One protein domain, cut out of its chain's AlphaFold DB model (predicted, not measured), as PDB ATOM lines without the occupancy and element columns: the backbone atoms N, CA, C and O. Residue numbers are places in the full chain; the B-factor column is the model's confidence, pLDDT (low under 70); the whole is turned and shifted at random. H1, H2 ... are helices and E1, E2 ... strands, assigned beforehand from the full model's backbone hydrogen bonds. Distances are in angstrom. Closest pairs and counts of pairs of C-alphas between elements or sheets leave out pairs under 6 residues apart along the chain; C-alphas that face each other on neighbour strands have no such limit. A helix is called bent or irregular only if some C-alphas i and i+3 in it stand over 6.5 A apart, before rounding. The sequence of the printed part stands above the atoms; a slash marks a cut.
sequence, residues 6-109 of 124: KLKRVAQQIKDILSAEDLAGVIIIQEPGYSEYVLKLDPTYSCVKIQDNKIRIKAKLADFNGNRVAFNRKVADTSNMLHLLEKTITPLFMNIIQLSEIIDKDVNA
ATOM      1  N   LYS A   6     138.397 160.144 151.194       94.44
ATOM      2  CA  LYS A   6     137.568 161.185 150.589       94.44
ATOM      3  C   LYS A   6     138.209 162.557 150.767       94.44
ATOM      4  O   LYS A   6     138.323 163.274 149.773       94.44
ATOM      5  N   LEU A   7     138.650 162.901 151.981       94.62
ATOM      6  CA  LEU A   7     139.315 164.179 152.231       94.62
ATOM      7  C   LEU A   7     140.631 164.288 151.453       94.62
ATOM      8  O   LEU A   7     140.840 165.301 150.794       94.62
ATOM      9  N   LYS A   8     141.460 163.234 151.406       93.06
ATOM     10  CA  LYS A   8     142.702 163.229 150.604       93.06
ATOM     11  C   LYS A   8     142.447 163.483 149.119       93.06
ATOM     12  O   LYS A   8     143.132 164.297 148.502       93.06
ATOM     13  N   ARG A   9     141.432 162.829 148.543       95.75
ATOM     14  CA  ARG A   9     141.049 163.040 147.138       95.75
ATOM     15  C   ARG A   9     140.617 164.486 146.881       95.75
ATOM     16  O   ARG A   9     141.046 165.073 145.894       95.75
ATOM     17  N   VAL A  10     139.788 165.057 147.755       97.50
ATOM     18  CA  VAL A  10     139.313 166.444 147.616       97.50
ATOM     19  C   VAL A  10     140.456 167.444 147.811       97.50
ATOM     20  O   VAL A  10     140.583 168.381 147.027       97.50
ATOM     21  N   ALA A  11     141.333 167.221 148.791       96.25
ATOM     22  CA  ALA A  11     142.516 168.045 149.020       96.25
ATOM     23  C   ALA A  11     143.427 168.089 147.783       96.25
ATOM     24  O   ALA A  11     143.876 169.164 147.383       96.25
ATOM     25  N   GLN A  12     143.637 166.944 147.122       95.81
ATOM     26  CA  GLN A  12     144.401 166.892 145.876       95.81
ATOM     27  C   GLN A  12     143.720 167.688 144.751       95.81
ATOM     28  O   GLN A  12     144.383 168.497 144.109       95.81
ATOM     29  N   GLN A  13     142.403 167.551 144.565       98.00
ATOM     30  CA  GLN A  13     141.658 168.327 143.560       98.00
ATOM     31  C   GLN A  13     141.766 169.841 143.790       98.00
ATOM     32  O   GLN A  13     141.980 170.601 142.848       98.00
ATOM     33  N   ILE A  14     141.662 170.287 145.044       98.12
ATOM     34  CA  ILE A  14     141.828 171.699 145.412       98.12
ATOM     35  C   ILE A  14     143.250 172.167 145.089       98.12
ATOM     36  O   ILE A  14     143.432 173.219 144.479       98.12
ATOM     37  N   LYS A  15     144.265 171.378 145.452       95.81
ATOM     38  CA  LYS A  15     145.667 171.684 145.148       95.81
ATOM     39  C   LYS A  15     145.918 171.797 143.642       95.81
ATOM     40  O   LYS A  15     146.680 172.676 143.230       95.81
ATOM     41  N   ASP A  16     145.286 170.947 142.840       97.25
ATOM     42  CA  ASP A  16     145.397 170.971 141.380       97.25
ATOM     43  C   ASP A  16     144.774 172.246 140.801       97.25
ATOM     44  O   ASP A  16     145.425 172.923 140.008       97.25
ATOM     45  N   ILE A  17     143.584 172.645 141.271       98.25
ATOM     46  CA  ILE A  17     142.929 173.907 140.874       98.25
ATOM     47  C   ILE A  17     143.817 175.110 141.204       98.25
ATOM     48  O   ILE A  17     144.106 175.928 140.337       98.25
ATOM     49  N   LEU A  18     144.307 175.199 142.444       97.81
ATOM     50  CA  LEU A  18     145.184 176.298 142.858       97.81
ATOM     51  C   LEU A  18     146.480 176.342 142.040       97.81
ATOM     52  O   LEU A  18     147.023 177.413 141.796       97.81
ATOM     53  N   SER A  19     146.996 175.181 141.629       95.88
ATOM     54  CA  SER A  19     148.190 175.107 140.784       95.88
ATOM     55  C   SER A  19     147.907 175.543 139.348       95.88
ATOM     56  O   SER A  19     148.738 176.233 138.765       95.88
ATOM     57  N   ALA A  20     146.755 175.161 138.792       97.94
ATOM     58  CA  ALA A  20     146.349 175.525 137.437       97.94
ATOM     59  C   ALA A  20     146.107 177.035 137.288       97.94
ATOM     60  O   ALA A  20     146.507 177.620 136.287       97.94
ATOM     61  N   GLU A  21     145.523 177.663 138.309       98.38
ATOM     62  CA  GLU A  21     145.164 179.089 138.307       98.38
ATOM     63  C   GLU A  21     146.255 180.004 138.892       98.38
ATOM     64  O   GLU A  21     146.051 181.203 139.063       98.38
ATOM     65  N   ASP A  22     147.419 179.444 139.227       97.62
ATOM     66  CA  ASP A  22     148.530 180.149 139.872       97.62
ATOM     67  C   ASP A  22     148.150 180.902 141.165       97.62
ATOM     68  O   ASP A  22     148.541 182.047 141.410       97.62
ATOM     69  N   LEU A  23     147.376 180.242 142.027       97.44
ATOM     70  CA  LEU A  23     146.846 180.812 143.262       97.44
ATOM     71  C   LEU A  23     147.558 180.277 144.507       97.44
ATOM     72  O   LEU A  23     147.949 179.110 144.600       97.44
ATOM     73  N   ALA A  24     147.667 181.151 145.508       96.88
ATOM     74  CA  ALA A  24     147.951 180.756 146.879       96.88
ATOM     75  C   ALA A  24     146.644 180.566 147.651       96.88
ATOM     76  O   ALA A  24     145.654 181.251 147.394       96.88
ATOM     77  N   GLY A  25     146.647 179.658 148.622       95.31
ATOM     78  CA  GLY A  25     145.477 179.379 149.439       95.31
ATOM     79  C   GLY A  25     145.788 178.564 150.687       95.31
ATOM     80  O   GLY A  25     146.728 177.765 150.723       95.31
ATOM     81  N   VAL A  26     144.949 178.775 151.701       94.44
ATOM     82  CA  VAL A  26     144.843 177.945 152.903       94.44
ATOM     83  C   VAL A  26     143.410 177.442 152.969       94.44
ATOM     84  O   VAL A  26     142.482 178.244 153.057       94.44
ATOM     85  N   ILE A  27     143.221 176.130 152.870       95.31
ATOM     86  CA  ILE A  27     141.897 175.509 152.877       95.31
ATOM     87  C   ILE A  27     141.881 174.425 153.941       95.31
ATOM     88  O   ILE A  27     142.786 173.599 153.982       95.31
ATOM     89  N   ILE A  28     140.836 174.409 154.764       93.62
ATOM     90  CA  ILE A  28     140.534 173.313 155.684       93.62
ATOM     91  C   ILE A  28     139.231 172.677 155.223       93.62
ATOM     92  O   ILE A  28     138.249 173.374 154.966       93.62
ATOM     93  N   ILE A  29     139.229 171.357 155.116       94.38
ATOM     94  CA  ILE A  29     138.050 170.551 154.823       94.38
ATOM     95  C   ILE A  29     137.875 169.522 155.933       94.38
ATOM     96  O   ILE A  29     138.839 168.950 156.444       94.38
ATOM     97  N   GLN A  30     136.627 169.301 156.324       92.75
ATOM     98  CA  GLN A  30     136.287 168.466 157.465       92.75
ATOM     99  C   GLN A  30     135.162 167.505 157.092       92.75
ATOM    100  O   GLN A  30     134.297 167.807 156.268       92.75
ATOM    101  N   GLU A  31     135.193 166.334 157.714       91.62
ATOM    102  CA  GLU A  31     134.040 165.453 157.848       91.62
ATOM    103  C   GLU A  31     134.050 164.803 159.243       91.62
ATOM    104  O   GLU A  31     135.049 164.918 159.958       91.62
ATOM    105  N   PRO A  32     132.962 164.161 159.701       89.44
ATOM    106  CA  PRO A  32     132.904 163.620 161.057       89.44
ATOM    107  C   PRO A  32     134.121 162.745 161.407       89.44
ATOM    108  O   PRO A  32     134.386 161.745 160.744       89.44
ATOM    109  N   GLY A  33     134.856 163.137 162.452       86.56
ATOM    110  CA  GLY A  33     136.043 162.429 162.947       86.56
ATOM    111  C   GLY A  33     137.358 162.693 162.200       86.56
ATOM    112  O   GLY A  33     138.395 162.257 162.689       86.56
ATOM    113  N   TYR A  34     137.349 163.418 161.074       89.50
ATOM    114  CA  TYR A  34     138.549 163.674 160.270       89.50
ATOM    115  C   TYR A  34     138.633 165.122 159.791       89.50
ATOM    116  O   TYR A  34     137.646 165.731 159.378       89.50
ATOM    117  N   SER A  35     139.847 165.658 159.760       91.06
ATOM    118  CA  SER A  35     140.130 166.953 159.151       91.06
ATOM    119  C   SER A  35     141.374 166.878 158.280       91.06
ATOM    120  O   SER A  35     142.307 166.116 158.542       91.06
ATOM    121  N   GLU A  36     141.363 167.672 157.220       91.69
ATOM    122  CA  GLU A  36     142.426 167.748 156.236       91.69
ATOM    123  C   GLU A  36     142.620 169.210 155.847       91.69
ATOM    124  O   GLU A  36     141.649 169.965 155.742       91.69
ATOM    125  N   TYR A  37     143.861 169.616 155.604       92.44
ATOM    126  CA  TYR A  37     144.141 170.961 155.123       92.44
ATOM    127  C   TYR A  37     145.052 170.951 153.899       92.44
ATOM    128  O   TYR A  37     145.887 170.067 153.719       92.44
ATOM    129  N   VAL A  38     144.888 171.977 153.066       93.50
ATOM    130  CA  VAL A  38     145.752 172.289 151.931       93.50
ATOM    131  C   VAL A  38     146.412 173.630 152.198       93.50
ATOM    132  O   VAL A  38     145.737 174.656 152.301       93.50
ATOM    133  N   LEU A  39     147.742 173.618 152.271       92.69
ATOM    134  CA  LEU A  39     148.565 174.820 152.323       92.69
ATOM    135  C   LEU A  39     149.336 174.961 151.011       92.69
ATOM    136  O   LEU A  39     150.275 174.206 150.746       92.69
ATOM    137  N   LYS A  40     148.958 175.941 150.187       93.88
ATOM    138  CA  LYS A  40     149.651 176.256 148.935       93.88
ATOM    139  C   LYS A  40     150.093 177.712 148.933       93.88
ATOM    140  O   LYS A  40     149.281 178.620 148.837       93.88
ATOM    141  N   LEU A  41     151.402 177.921 149.040       95.31
ATOM    142  CA  LEU A  41     152.018 179.250 149.153       95.31
ATOM    143  C   LEU A  41     153.035 179.530 148.045       95.31
ATOM    144  O   LEU A  41     153.726 180.545 148.086       95.31
ATOM    145  N   ASP A  42     153.162 178.634 147.069       94.75
ATOM    146  CA  ASP A  42     154.213 178.647 146.056       94.75
ATOM    147  C   ASP A  42     153.763 178.985 144.615       94.75
ATOM    148  O   ASP A  42     154.371 178.429 143.686       94.75
ATOM    149  N   PRO A  43     152.777 179.887 144.377       96.38
ATOM    150  CA  PRO A  43     152.471 180.343 143.021       96.38
ATOM    151  C   PRO A  43     153.686 181.031 142.378       96.38
ATOM    152  O   PRO A  43     154.684 181.355 143.035       96.38
ATOM    153  N   THR A  44     153.646 181.255 141.070       95.38
ATOM    154  CA  THR A  44     154.779 181.738 140.281       95.38
ATOM    155  C   THR A  44     155.222 183.138 140.686       95.38
ATOM    156  O   THR A  44     156.422 183.424 140.608       95.38
ATOM    157  N   TYR A  45     154.311 183.974 141.190       94.62
ATOM    158  CA  TYR A  45     154.617 185.301 141.732       94.62
ATOM    159  C   TYR A  45     155.220 185.262 143.147       94.62
ATOM    160  O   TYR A  45     155.788 186.253 143.598       94.62
ATOM    161  N   SER A  46     155.155 184.124 143.842       95.69
ATOM    162  CA  SER A  46     155.686 183.957 145.196       95.69
ATOM    163  C   SER A  46     157.133 183.456 145.183       95.69
ATOM    164  O   SER A  46     157.542 182.639 144.348       95.69
ATOM    165  N   CYS A  47     157.948 183.934 146.122       95.31
ATOM    166  CA  CYS A  47     159.287 183.415 146.387       95.31
ATOM    167  C   CYS A  47     159.299 182.268 147.412       95.31
ATOM    168  O   CYS A  47     160.362 181.692 147.662       95.31
ATOM    169  N   VAL A  48     158.136 181.898 147.957       94.81
ATOM    170  CA  VAL A  48     157.970 180.710 148.794       94.81
ATOM    171  C   VAL A  48     158.018 179.444 147.932       94.81
ATOM    172  O   VAL A  48     157.522 179.392 146.803       94.81
ATOM    173  N   LYS A  49     158.635 178.400 148.478       91.06
ATOM    174  CA  LYS A  49     158.628 177.038 147.954       91.06
ATOM    175  C   LYS A  49     158.350 176.061 149.080       91.06
ATOM    176  O   LYS A  49     158.939 176.172 150.151       91.06
ATOM    177  N   ILE A  50     157.477 175.099 148.811       85.44
ATOM    178  CA  ILE A  50     157.189 173.991 149.716       85.44
ATOM    179  C   ILE A  50     157.941 172.779 149.165       85.44
ATOM    180  O   ILE A  50     157.645 172.306 148.071       85.44
ATOM    181  N   GLN A  51     158.978 172.335 149.873       81.81
ATOM    182  CA  GLN A  51     159.822 171.195 149.495       81.81
ATOM    183  C   GLN A  51     160.028 170.313 150.721       81.81
ATOM    184  O   GLN A  51     160.410 170.834 151.764       81.81
ATOM    185  N   ASP A  52     159.790 169.007 150.606       79.44
ATOM    186  CA  ASP A  52     159.986 168.031 151.693       79.44
ATOM    187  C   ASP A  52     159.333 168.462 153.017       79.44
ATOM    188  O   ASP A  52     159.950 168.428 154.083       79.44
ATOM    189  N   ASN A  53     158.095 168.954 152.925       74.88
ATOM    190  CA  ASN A  53     157.326 169.492 154.049       74.88
ATOM    191  C   ASN A  53     157.987 170.684 154.780       74.88
ATOM    192  O   ASN A  53     157.715 170.959 155.948       74.88
ATOM    193  N   LYS A  54     158.883 171.406 154.098       81.38
ATOM    194  CA  LYS A  54     159.542 172.617 154.596       81.38
ATOM    195  C   LYS A  54     159.196 173.808 153.719       81.38
ATOM    196  O   LYS A  54     159.243 173.738 152.490       81.38
ATOM    197  N   ILE A  55     158.929 174.933 154.373       87.38
ATOM    198  CA  ILE A  55     158.783 176.230 153.720       87.38
ATOM    199  C   ILE A  55     160.181 176.816 153.518       87.38
ATOM    200  O   ILE A  55     160.943 177.010 154.465       87.38
ATOM    201  N   ARG A  56     160.532 177.089 152.263       88.50
ATOM    202  CA  ARG A  56     161.761 177.777 151.860       88.50
ATOM    203  C   ARG A  56     161.403 179.090 151.189       88.50
ATOM    204  O   ARG A  56     160.428 179.155 150.448       88.50
ATOM    205  N   ILE A  57     162.216 180.118 151.401       87.88
ATOM    206  CA  ILE A  57     162.005 181.443 150.814       87.88
ATOM    207  C   ILE A  57     163.240 181.809 149.993       87.88
ATOM    208  O   ILE A  57     164.346 181.901 150.528       87.88
ATOM    209  N   LYS A  58     163.057 182.034 148.690       83.50
ATOM    210  CA  LYS A  58     164.100 182.581 147.809       83.50
ATOM    211  C   LYS A  58     164.136 184.101 147.937       83.50
ATOM    212  O   LYS A  58     163.491 184.811 147.171       83.50
ATOM    213  N   ALA A  59     164.861 184.592 148.935       83.75
ATOM    214  CA  ALA A  59     164.959 186.018 149.246       83.75
ATOM    215  C   ALA A  59     166.387 186.579 149.124       83.75
ATOM    216  O   ALA A  59     166.688 187.621 149.704       83.75
ATOM    217  N   LYS A  60     167.280 185.941 148.354       91.25
ATOM    218  CA  LYS A  60     168.607 186.499 148.051       91.25
ATOM    219  C   LYS A  60     168.663 186.962 146.601       91.25
ATOM    220  O   LYS A  60     168.198 186.263 145.713       91.25
ATOM    221  N   LEU A  61     169.316 188.095 146.331       90.44
ATOM    222  CA  LEU A  61     169.493 188.597 144.957       90.44
ATOM    223  C   LEU A  61     170.209 187.585 144.040       90.44
ATOM    224  O   LEU A  61     169.933 187.529 142.842       90.44
ATOM    225  N   ALA A  62     171.112 186.779 144.603       92.50
ATOM    226  CA  ALA A  62     171.795 185.707 143.884       92.50
ATOM    227  C   ALA A  62     170.814 184.670 143.303       92.50
ATOM    228  O   ALA A  62     171.050 184.171 142.209       92.50
ATOM    229  N   ASP A  63     169.670 184.435 143.959       88.56
ATOM    230  CA  ASP A  63     168.614 183.537 143.464       88.56
ATOM    231  C   ASP A  63     167.924 184.075 142.193       88.56
ATOM    232  O   ASP A  63     167.153 183.363 141.550       88.56
ATOM    233  N   PHE A  64     168.191 185.338 141.840       91.31
ATOM    234  CA  PHE A  64     167.633 186.067 140.700       91.31
ATOM    235  C   PHE A  64     168.722 186.505 139.709       91.31
ATOM    236  O   PHE A  64     168.489 187.413 138.912       91.31
ATOM    237  N   ASN A  65     169.918 185.904 139.756       93.56
ATOM    238  CA  ASN A  65     171.043 186.229 138.868       93.56
ATOM    239  C   ASN A  65     171.391 187.732 138.847       93.56
ATOM    240  O   ASN A  65     171.703 188.292 137.800       93.56
ATOM    241  N   GLY A  66     171.275 188.422 139.989       93.44
ATOM    242  CA  GLY A  66     171.534 189.864 140.064       93.44
ATOM    243  C   GLY A  66     170.367 190.757 139.619       93.44
ATOM    244  O   GLY A  66     170.450 191.976 139.773       93.44
ATOM    245  N   ASN A  67     169.259 190.194 139.122       95.25
ATOM    246  CA  ASN A  67     168.106 190.967 138.659       95.25
ATOM    247  C   ASN A  67     167.327 191.575 139.839       95.25
ATOM    248  O   ASN A  67     166.426 190.960 140.415       95.25
ATOM    249  N   ARG A  68     167.669 192.821 140.179       95.50
ATOM    250  CA  ARG A  68     167.074 193.564 141.297       95.50
ATOM    251  C   ARG A  68     165.581 193.821 141.122       95.50
ATOM    252  O   ARG A  68     164.850 193.773 142.105       95.50
ATOM    253  N   VAL A  69     165.133 194.093 139.898       96.00
ATOM    254  CA  VAL A  69     163.726 194.409 139.617       96.00
ATOM    255  C   VAL A  69     162.855 193.180 139.858       96.00
ATOM    256  O   VAL A  69     161.873 193.258 140.595       96.00
ATOM    257  N   ALA A  70     163.253 192.028 139.309       93.38
ATOM    258  CA  ALA A  70     162.551 190.766 139.523       93.38
ATOM    259  C   ALA A  70     162.556 190.355 141.003       93.38
ATOM    260  O   ALA A  70     161.525 189.930 141.521       93.38
ATOM    261  N   PHE A  71     163.691 190.530 141.687       94.75
ATOM    262  CA  PHE A  71     163.816 190.280 143.121       94.75
ATOM    263  C   PHE A  71     162.834 191.129 143.941       94.75
ATOM    264  O   PHE A  71     162.020 190.580 144.682       94.75
ATOM    265  N   ASN A  72     162.869 192.455 143.774       95.25
ATOM    266  CA  ASN A  72     162.029 193.376 144.539       95.25
ATOM    267  C   ASN A  72     160.543 193.091 144.319       95.25
ATOM    268  O   ASN A  72     159.788 193.031 145.285       95.25
ATOM    269  N   ARG A  73     160.137 192.876 143.060       95.19
ATOM    270  CA  ARG A  73     158.747 192.560 142.722       95.19
ATOM    271  C   ARG A  73     158.291 191.278 143.411       95.19
ATOM    272  O   ARG A  73     157.306 191.295 144.133       95.19
ATOM    273  N   LYS A  74     159.042 190.185 143.254       95.19
ATOM    274  CA  LYS A  74     158.649 188.877 143.789       95.19
ATOM    275  C   LYS A  74     158.594 188.864 145.317       95.19
ATOM    276  O   LYS A  74     157.693 188.266 145.896       95.19
ATOM    277  N   VAL A  75     159.532 189.542 145.979       95.50
ATOM    278  CA  VAL A  75     159.517 189.703 147.442       95.50
ATOM    279  C   VAL A  75     158.320 190.540 147.893       95.50
ATOM    280  O   VAL A  75     157.653 190.153 148.850       95.50
ATOM    281  N   ALA A  76     158.015 191.643 147.202       96.44
ATOM    282  CA  ALA A  76     156.857 192.476 147.514       96.44
ATOM    283  C   ALA A  76     155.537 191.709 147.335       96.44
ATOM    284  O   ALA A  76     154.722 191.691 148.257       96.44
ATOM    285  N   ASP A  77     155.370 191.009 146.210       97.25
ATOM    286  CA  ASP A  77     154.183 190.202 145.912       97.25
ATOM    287  C   ASP A  77     153.998 189.093 146.963       97.25
ATOM    288  O   ASP A  77     152.899 188.893 147.479       97.25
ATOM    289  N   THR A  78     155.088 188.428 147.362       97.00
ATOM    290  CA  THR A  78     155.062 187.398 148.415       97.00
ATOM    291  C   THR A  78     154.682 187.975 149.775       97.00
ATOM    292  O   THR A  78     153.850 187.404 150.475       97.00
ATOM    293  N   SER A  79     155.288 189.100 150.162       96.44
ATOM    294  CA  SER A  79     155.003 189.763 151.437       96.44
ATOM    295  C   SER A  79     153.534 190.177 151.516       96.44
ATOM    296  O   SER A  79     152.846 189.872 152.488       96.44
ATOM    297  N   ASN A  80     153.022 190.789 150.445       97.81
ATOM    298  CA  ASN A  80     151.628 191.197 150.361       97.81
ATOM    299  C   ASN A  80     150.673 189.994 150.392       97.81
ATOM    300  O   ASN A  80     149.673 190.032 151.098       97.81
ATOM    301  N   MET A  81     150.996 188.908 149.683       97.25
ATOM    302  CA  MET A  81     150.224 187.661 149.724       97.25
ATOM    303  C   MET A  81     150.117 187.107 151.150       97.25
ATOM    304  O   MET A  81     149.018 186.803 151.600       97.25
ATOM    305  N   LEU A  82     151.237 186.997 151.874       95.88
ATOM    306  CA  LEU A  82     151.243 186.481 153.248       95.88
ATOM    307  C   LEU A  82     150.454 187.385 154.202       95.88
ATOM    308  O   LEU A  82     149.671 186.882 155.001       95.88
ATOM    309  N   HIS A  83     150.615 188.703 154.075       97.00
ATOM    310  CA  HIS A  83     149.874 189.693 154.862       97.00
ATOM    311  C   HIS A  83     148.364 189.625 154.620       97.00
ATOM    312  O   HIS A  83     147.570 189.670 155.556       97.00
ATOM    313  N   LEU A  84     147.941 189.492 153.360       96.81
ATOM    314  CA  LEU A  84     146.524 189.359 153.026       96.81
ATOM    315  C   LEU A  84     145.950 188.035 153.533       96.81
ATOM    316  O   LEU A  84     144.877 188.044 154.129       96.81
ATOM    317  N   LEU A  85     146.675 186.922 153.372       95.31
ATOM    318  CA  LEU A  85     146.268 185.633 153.934       95.31
ATOM    319  C   LEU A  85     146.091 185.725 155.455       95.31
ATOM    320  O   LEU A  85     145.042 185.348 155.960       95.31
ATOM    321  N   GLU A  86     147.063 186.281 156.178       94.81
ATOM    322  CA  GLU A  86     146.996 186.474 157.634       94.81
ATOM    323  C   GLU A  86     145.779 187.312 158.053       94.81
ATOM    324  O   GLU A  86     145.003 186.896 158.923       94.81
ATOM    325  N   LYS A  87     145.554 188.446 157.379       95.75
ATOM    326  CA  LYS A  87     144.410 189.327 157.642       95.75
ATOM    327  C   LYS A  87     143.058 188.686 157.364       95.75
ATOM    328  O   LYS A  87     142.085 189.039 158.025       95.75
ATOM    329  N   THR A  88     142.965 187.793 156.384       93.06
ATOM    330  CA  THR A  88     141.703 187.118 156.051       93.06
ATOM    331  C   THR A  88     141.457 185.906 156.945       93.06
ATOM    332  O   THR A  88     140.326 185.662 157.361       93.06
ATOM    333  N   ILE A  89     142.509 185.161 157.273       93.31
ATOM    334  CA  ILE A  89     142.422 183.907 158.023       93.31
ATOM    335  C   ILE A  89     142.140 184.155 159.508       93.31
ATOM    336  O   ILE A  89     141.306 183.466 160.096       93.31
ATOM    337  N   THR A  90     142.794 185.145 160.118       91.75
ATOM    338  CA  THR A  90     142.697 185.378 161.568       91.75
ATOM    339  C   THR A  90     141.258 185.628 162.036       91.75
ATOM    340  O   THR A  90     140.797 184.909 162.925       91.75
ATOM    341  N   PRO A  91     140.488 186.562 161.440       93.06
ATOM    342  CA  PRO A  91     139.106 186.790 161.860       93.06
ATOM    343  C   PRO A  91     138.212 185.567 161.633       93.06
ATOM    344  O   PRO A  91     137.330 185.287 162.442       93.06
ATOM    345  N   LEU A  92     138.456 184.815 160.554       90.50
ATOM    346  CA  LEU A  92     137.692 183.613 160.232       90.50
ATOM    347  C   LEU A  92     137.878 182.531 161.304       90.50
ATOM    348  O   LEU A  92     136.888 181.967 161.769       90.50
ATOM    349  N   PHE A  93     139.110 182.290 161.760       91.31
ATOM    350  CA  PHE A  93     139.358 181.342 162.849       91.31
ATOM    351  C   PHE A  93     138.802 181.808 164.186       91.31
ATOM    352  O   PHE A  93     138.218 180.999 164.903       91.31
ATOM    353  N   MET A  94     138.931 183.095 164.515       92.31
ATOM    354  CA  MET A  94     138.384 183.622 165.769       92.31
ATOM    355  C   MET A  94     136.870 183.408 165.862       92.31
ATOM    356  O   MET A  94     136.372 183.059 166.930       92.31
ATOM    357  N   ASN A  95     136.147 183.542 164.746       92.38
ATOM    358  CA  ASN A  95     134.715 183.254 164.703       92.38
ATOM    359  C   ASN A  95     134.410 181.765 164.931       92.38
ATOM    360  O   ASN A  95     133.469 181.441 165.650       92.38
ATOM    361  N   ILE A  96     135.203 180.854 164.353       92.56
ATOM    362  CA  ILE A  96     135.029 179.405 164.548       92.56
ATOM    363  C   ILE A  96     135.278 179.018 166.011       92.56
ATOM    364  O   ILE A  96     134.493 178.259 166.573       92.56
ATOM    365  N   ILE A  97     136.325 179.567 166.637       92.25
ATOM    366  CA  ILE A  97     136.646 179.326 168.052       92.25
ATOM    367  C   ILE A  97     135.470 179.742 168.940       92.25
ATOM    368  O   ILE A  97     134.977 178.932 169.719       92.25
ATOM    369  N   GLN A  98     134.963 180.966 168.763       93.44
ATOM    370  CA  GLN A  98     133.832 181.469 169.549       93.44
ATOM    371  C   GLN A  98     132.576 180.609 169.372       93.44
ATOM    372  O   GLN A  98     131.886 180.314 170.344       93.44
ATOM    373  N   LEU A  99     132.277 180.182 168.141       92.50
ATOM    374  CA  LEU A  99     131.134 179.309 167.879       92.50
ATOM    375  C   LEU A  99     131.290 177.939 168.546       92.50
ATOM    376  O   LEU A  99     130.318 177.437 169.105       92.50
ATOM    377  N   SER A 100     132.493 177.357 168.517       91.38
ATOM    378  CA  SER A 100     132.774 176.097 169.210       91.38
ATOM    379  C   SER A 100     132.527 176.238 170.708       91.38
ATOM    380  O   SER A 100     131.779 175.451 171.271       91.38
ATOM    381  N   GLU A 101     133.072 177.279 171.342       92.12
ATOM    382  CA  GLU A 101     132.910 177.517 172.781       92.12
ATOM    383  C   GLU A 101     131.441 177.707 173.189       92.12
ATOM    384  O   GLU A 101     131.016 177.201 174.231       92.12
ATOM    385  N   ILE A 102     130.652 178.416 172.371       94.69
ATOM    386  CA  ILE A 102     129.212 178.604 172.601       94.69
ATOM    387  C   ILE A 102     128.488 177.259 172.551       94.69
ATOM    388  O   ILE A 102     127.765 176.920 173.487       94.69
ATOM    389  N   ILE A 103     128.700 176.481 171.488       93.12
ATOM    390  CA  ILE A 103     128.046 175.180 171.320       93.12
ATOM    391  C   ILE A 103     128.444 174.244 172.461       93.12
ATOM    392  O   ILE A 103     127.574 173.628 173.076       93.12
ATOM    393  N   ASP A 104     129.732 174.176 172.785       91.56
ATOM    394  CA  ASP A 104     130.264 173.315 173.838       91.56
ATOM    395  C   ASP A 104     129.621 173.608 175.185       91.56
ATOM    396  O   ASP A 104     129.231 172.683 175.902       91.56
ATOM    397  N   LYS A 105     129.461 174.893 175.507       91.50
ATOM    398  CA  LYS A 105     128.805 175.338 176.733       91.50
ATOM    399  C   LYS A 105     127.312 175.010 176.745       91.50
ATOM    400  O   LYS A 105     126.809 174.587 177.783       91.50
ATOM    401  N   ASP A 106     126.620 175.194 175.624       94.19
ATOM    402  CA  ASP A 106     125.168 175.018 175.538       94.19
ATOM    403  C   ASP A 106     124.749 173.544 175.580       94.19
ATOM    404  O   ASP A 106     123.743 173.205 176.208       94.19
ATOM    405  N   VAL A 107     125.512 172.654 174.936       93.50
ATOM    406  CA  VAL A 107     125.157 171.225 174.829       93.50
ATOM    407  C   VAL A 107     126.026 170.309 175.686       93.50
ATOM    408  O   VAL A 107     125.824 169.094 175.667       93.50
ATOM    409  N   ASN A 108     126.977 170.868 176.444       89.56
ATOM    410  CA  ASN A 108     127.993 170.117 177.185       89.56
ATOM    411  C   ASN A 108     128.701 169.098 176.272       89.56
ATOM    412  O   ASN A 108     128.764 167.897 176.568       89.56
ATOM    413  N   ALA A 109     129.140 169.579 175.103       85.88
ATOM    414  CA  ALA A 109     129.697 168.737 174.055       85.88
ATOM    415  C   ALA A 109     130.951 168.001 174.548       85.88
ATOM    416  O   ALA A 109     131.773 168.542 175.286       85.88
TER     417      ALA A 109
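What this domain is: This is residues 6 to 109 of the 124 residues of an uncharacterized protein of Sphingobacterium sp (UniProt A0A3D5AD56). One very long helix, H3, makes the length of a rod, and a smaller, loosely joined group runs beside part of it: helix H1 packs on the two-stranded hairpin E1 E2, which lies between H1 and H3. A second, small hairpin, E3 E4, follows, and the short helix H2 stands at the corner where H3 begins; near its other end H3 sticks out with residues 90 to 99 and 102 to 107. The printed part has 104 residues with three named helices and four named strands, in the order H1 E1 E2 E3 E4 H2 H3, and its class is mixed, helices and strands. The two sheets, E1 - E2 and E3 - E4, are antiparallel. The whole is loose, with a radius of gyration of the C-alphas of 17.7 A and spans of 61 by 28 by 23 A.

Where its parts are: H1, residues 6 to 20, begins at C-alpha 6 (137.568, 161.185, 150.589) and is 21.3 A long from first to last C-alpha. E1, residues 25 to 31, is 19.9 A long, and E2, residues 34 to 40, is 20.2 A long. E3 has residues 48 to 51, E4 residues 54 to 57, and H2 residues 61 to 64. H3, residues 68 to 107, runs 58.1 A from C-alpha 68 (167.074, 193.564, 141.297) to C-alpha 107 (125.157, 171.225, 174.829). It is neither bent nor irregular, but only just: C-alphas 88 and 91 are 6.4 A apart.

How they stand to each other: H1 comes closest to E2 with the C-alphas of Ala 11 and Val 38, 6.1 A apart, and to E1 with those of Leu 7 and Ile 29, 7.0 A apart. E1 and E2 form an antiparallel hairpin at 169 degrees; N 27 and O 38, 3.0 A, are within hydrogen-bond range. E3 and E4 form another antiparallel hairpin at 149 degrees, with N 49 and O 56 at 2.8 A. H2 and H3 touch only at the corner by their link, H3 with residues 68 to 71 alone; the closest C-alphas are those of Phe 64 and Phe 71, 6.2 A. The closest C-alphas of E1 and H3 are those of Gly 25 and Leu 85, 7.7 A, and of E3 and H3 those of Val 48 and Thr 78, 7.3 A. H1 and H3 are apart. Every O i to N i+4 pair of H1 is within hydrogen-bond range, against 34 of 36 in H3; H2 is too short for such a pair.

The domain as a whole: The C-alphas farthest apart, those of Gly 66 and Val 107, are 60.9 A apart. Residues 90 to 99 and 102 to 108 stand free; the body without them spans 55 by 29 by 23 A. The printed part has no cut and no long link; the link from E2 to E3 is short and the others are tight. The mean pLDDT of the printed part is 93.1, and no printed residue is under 70.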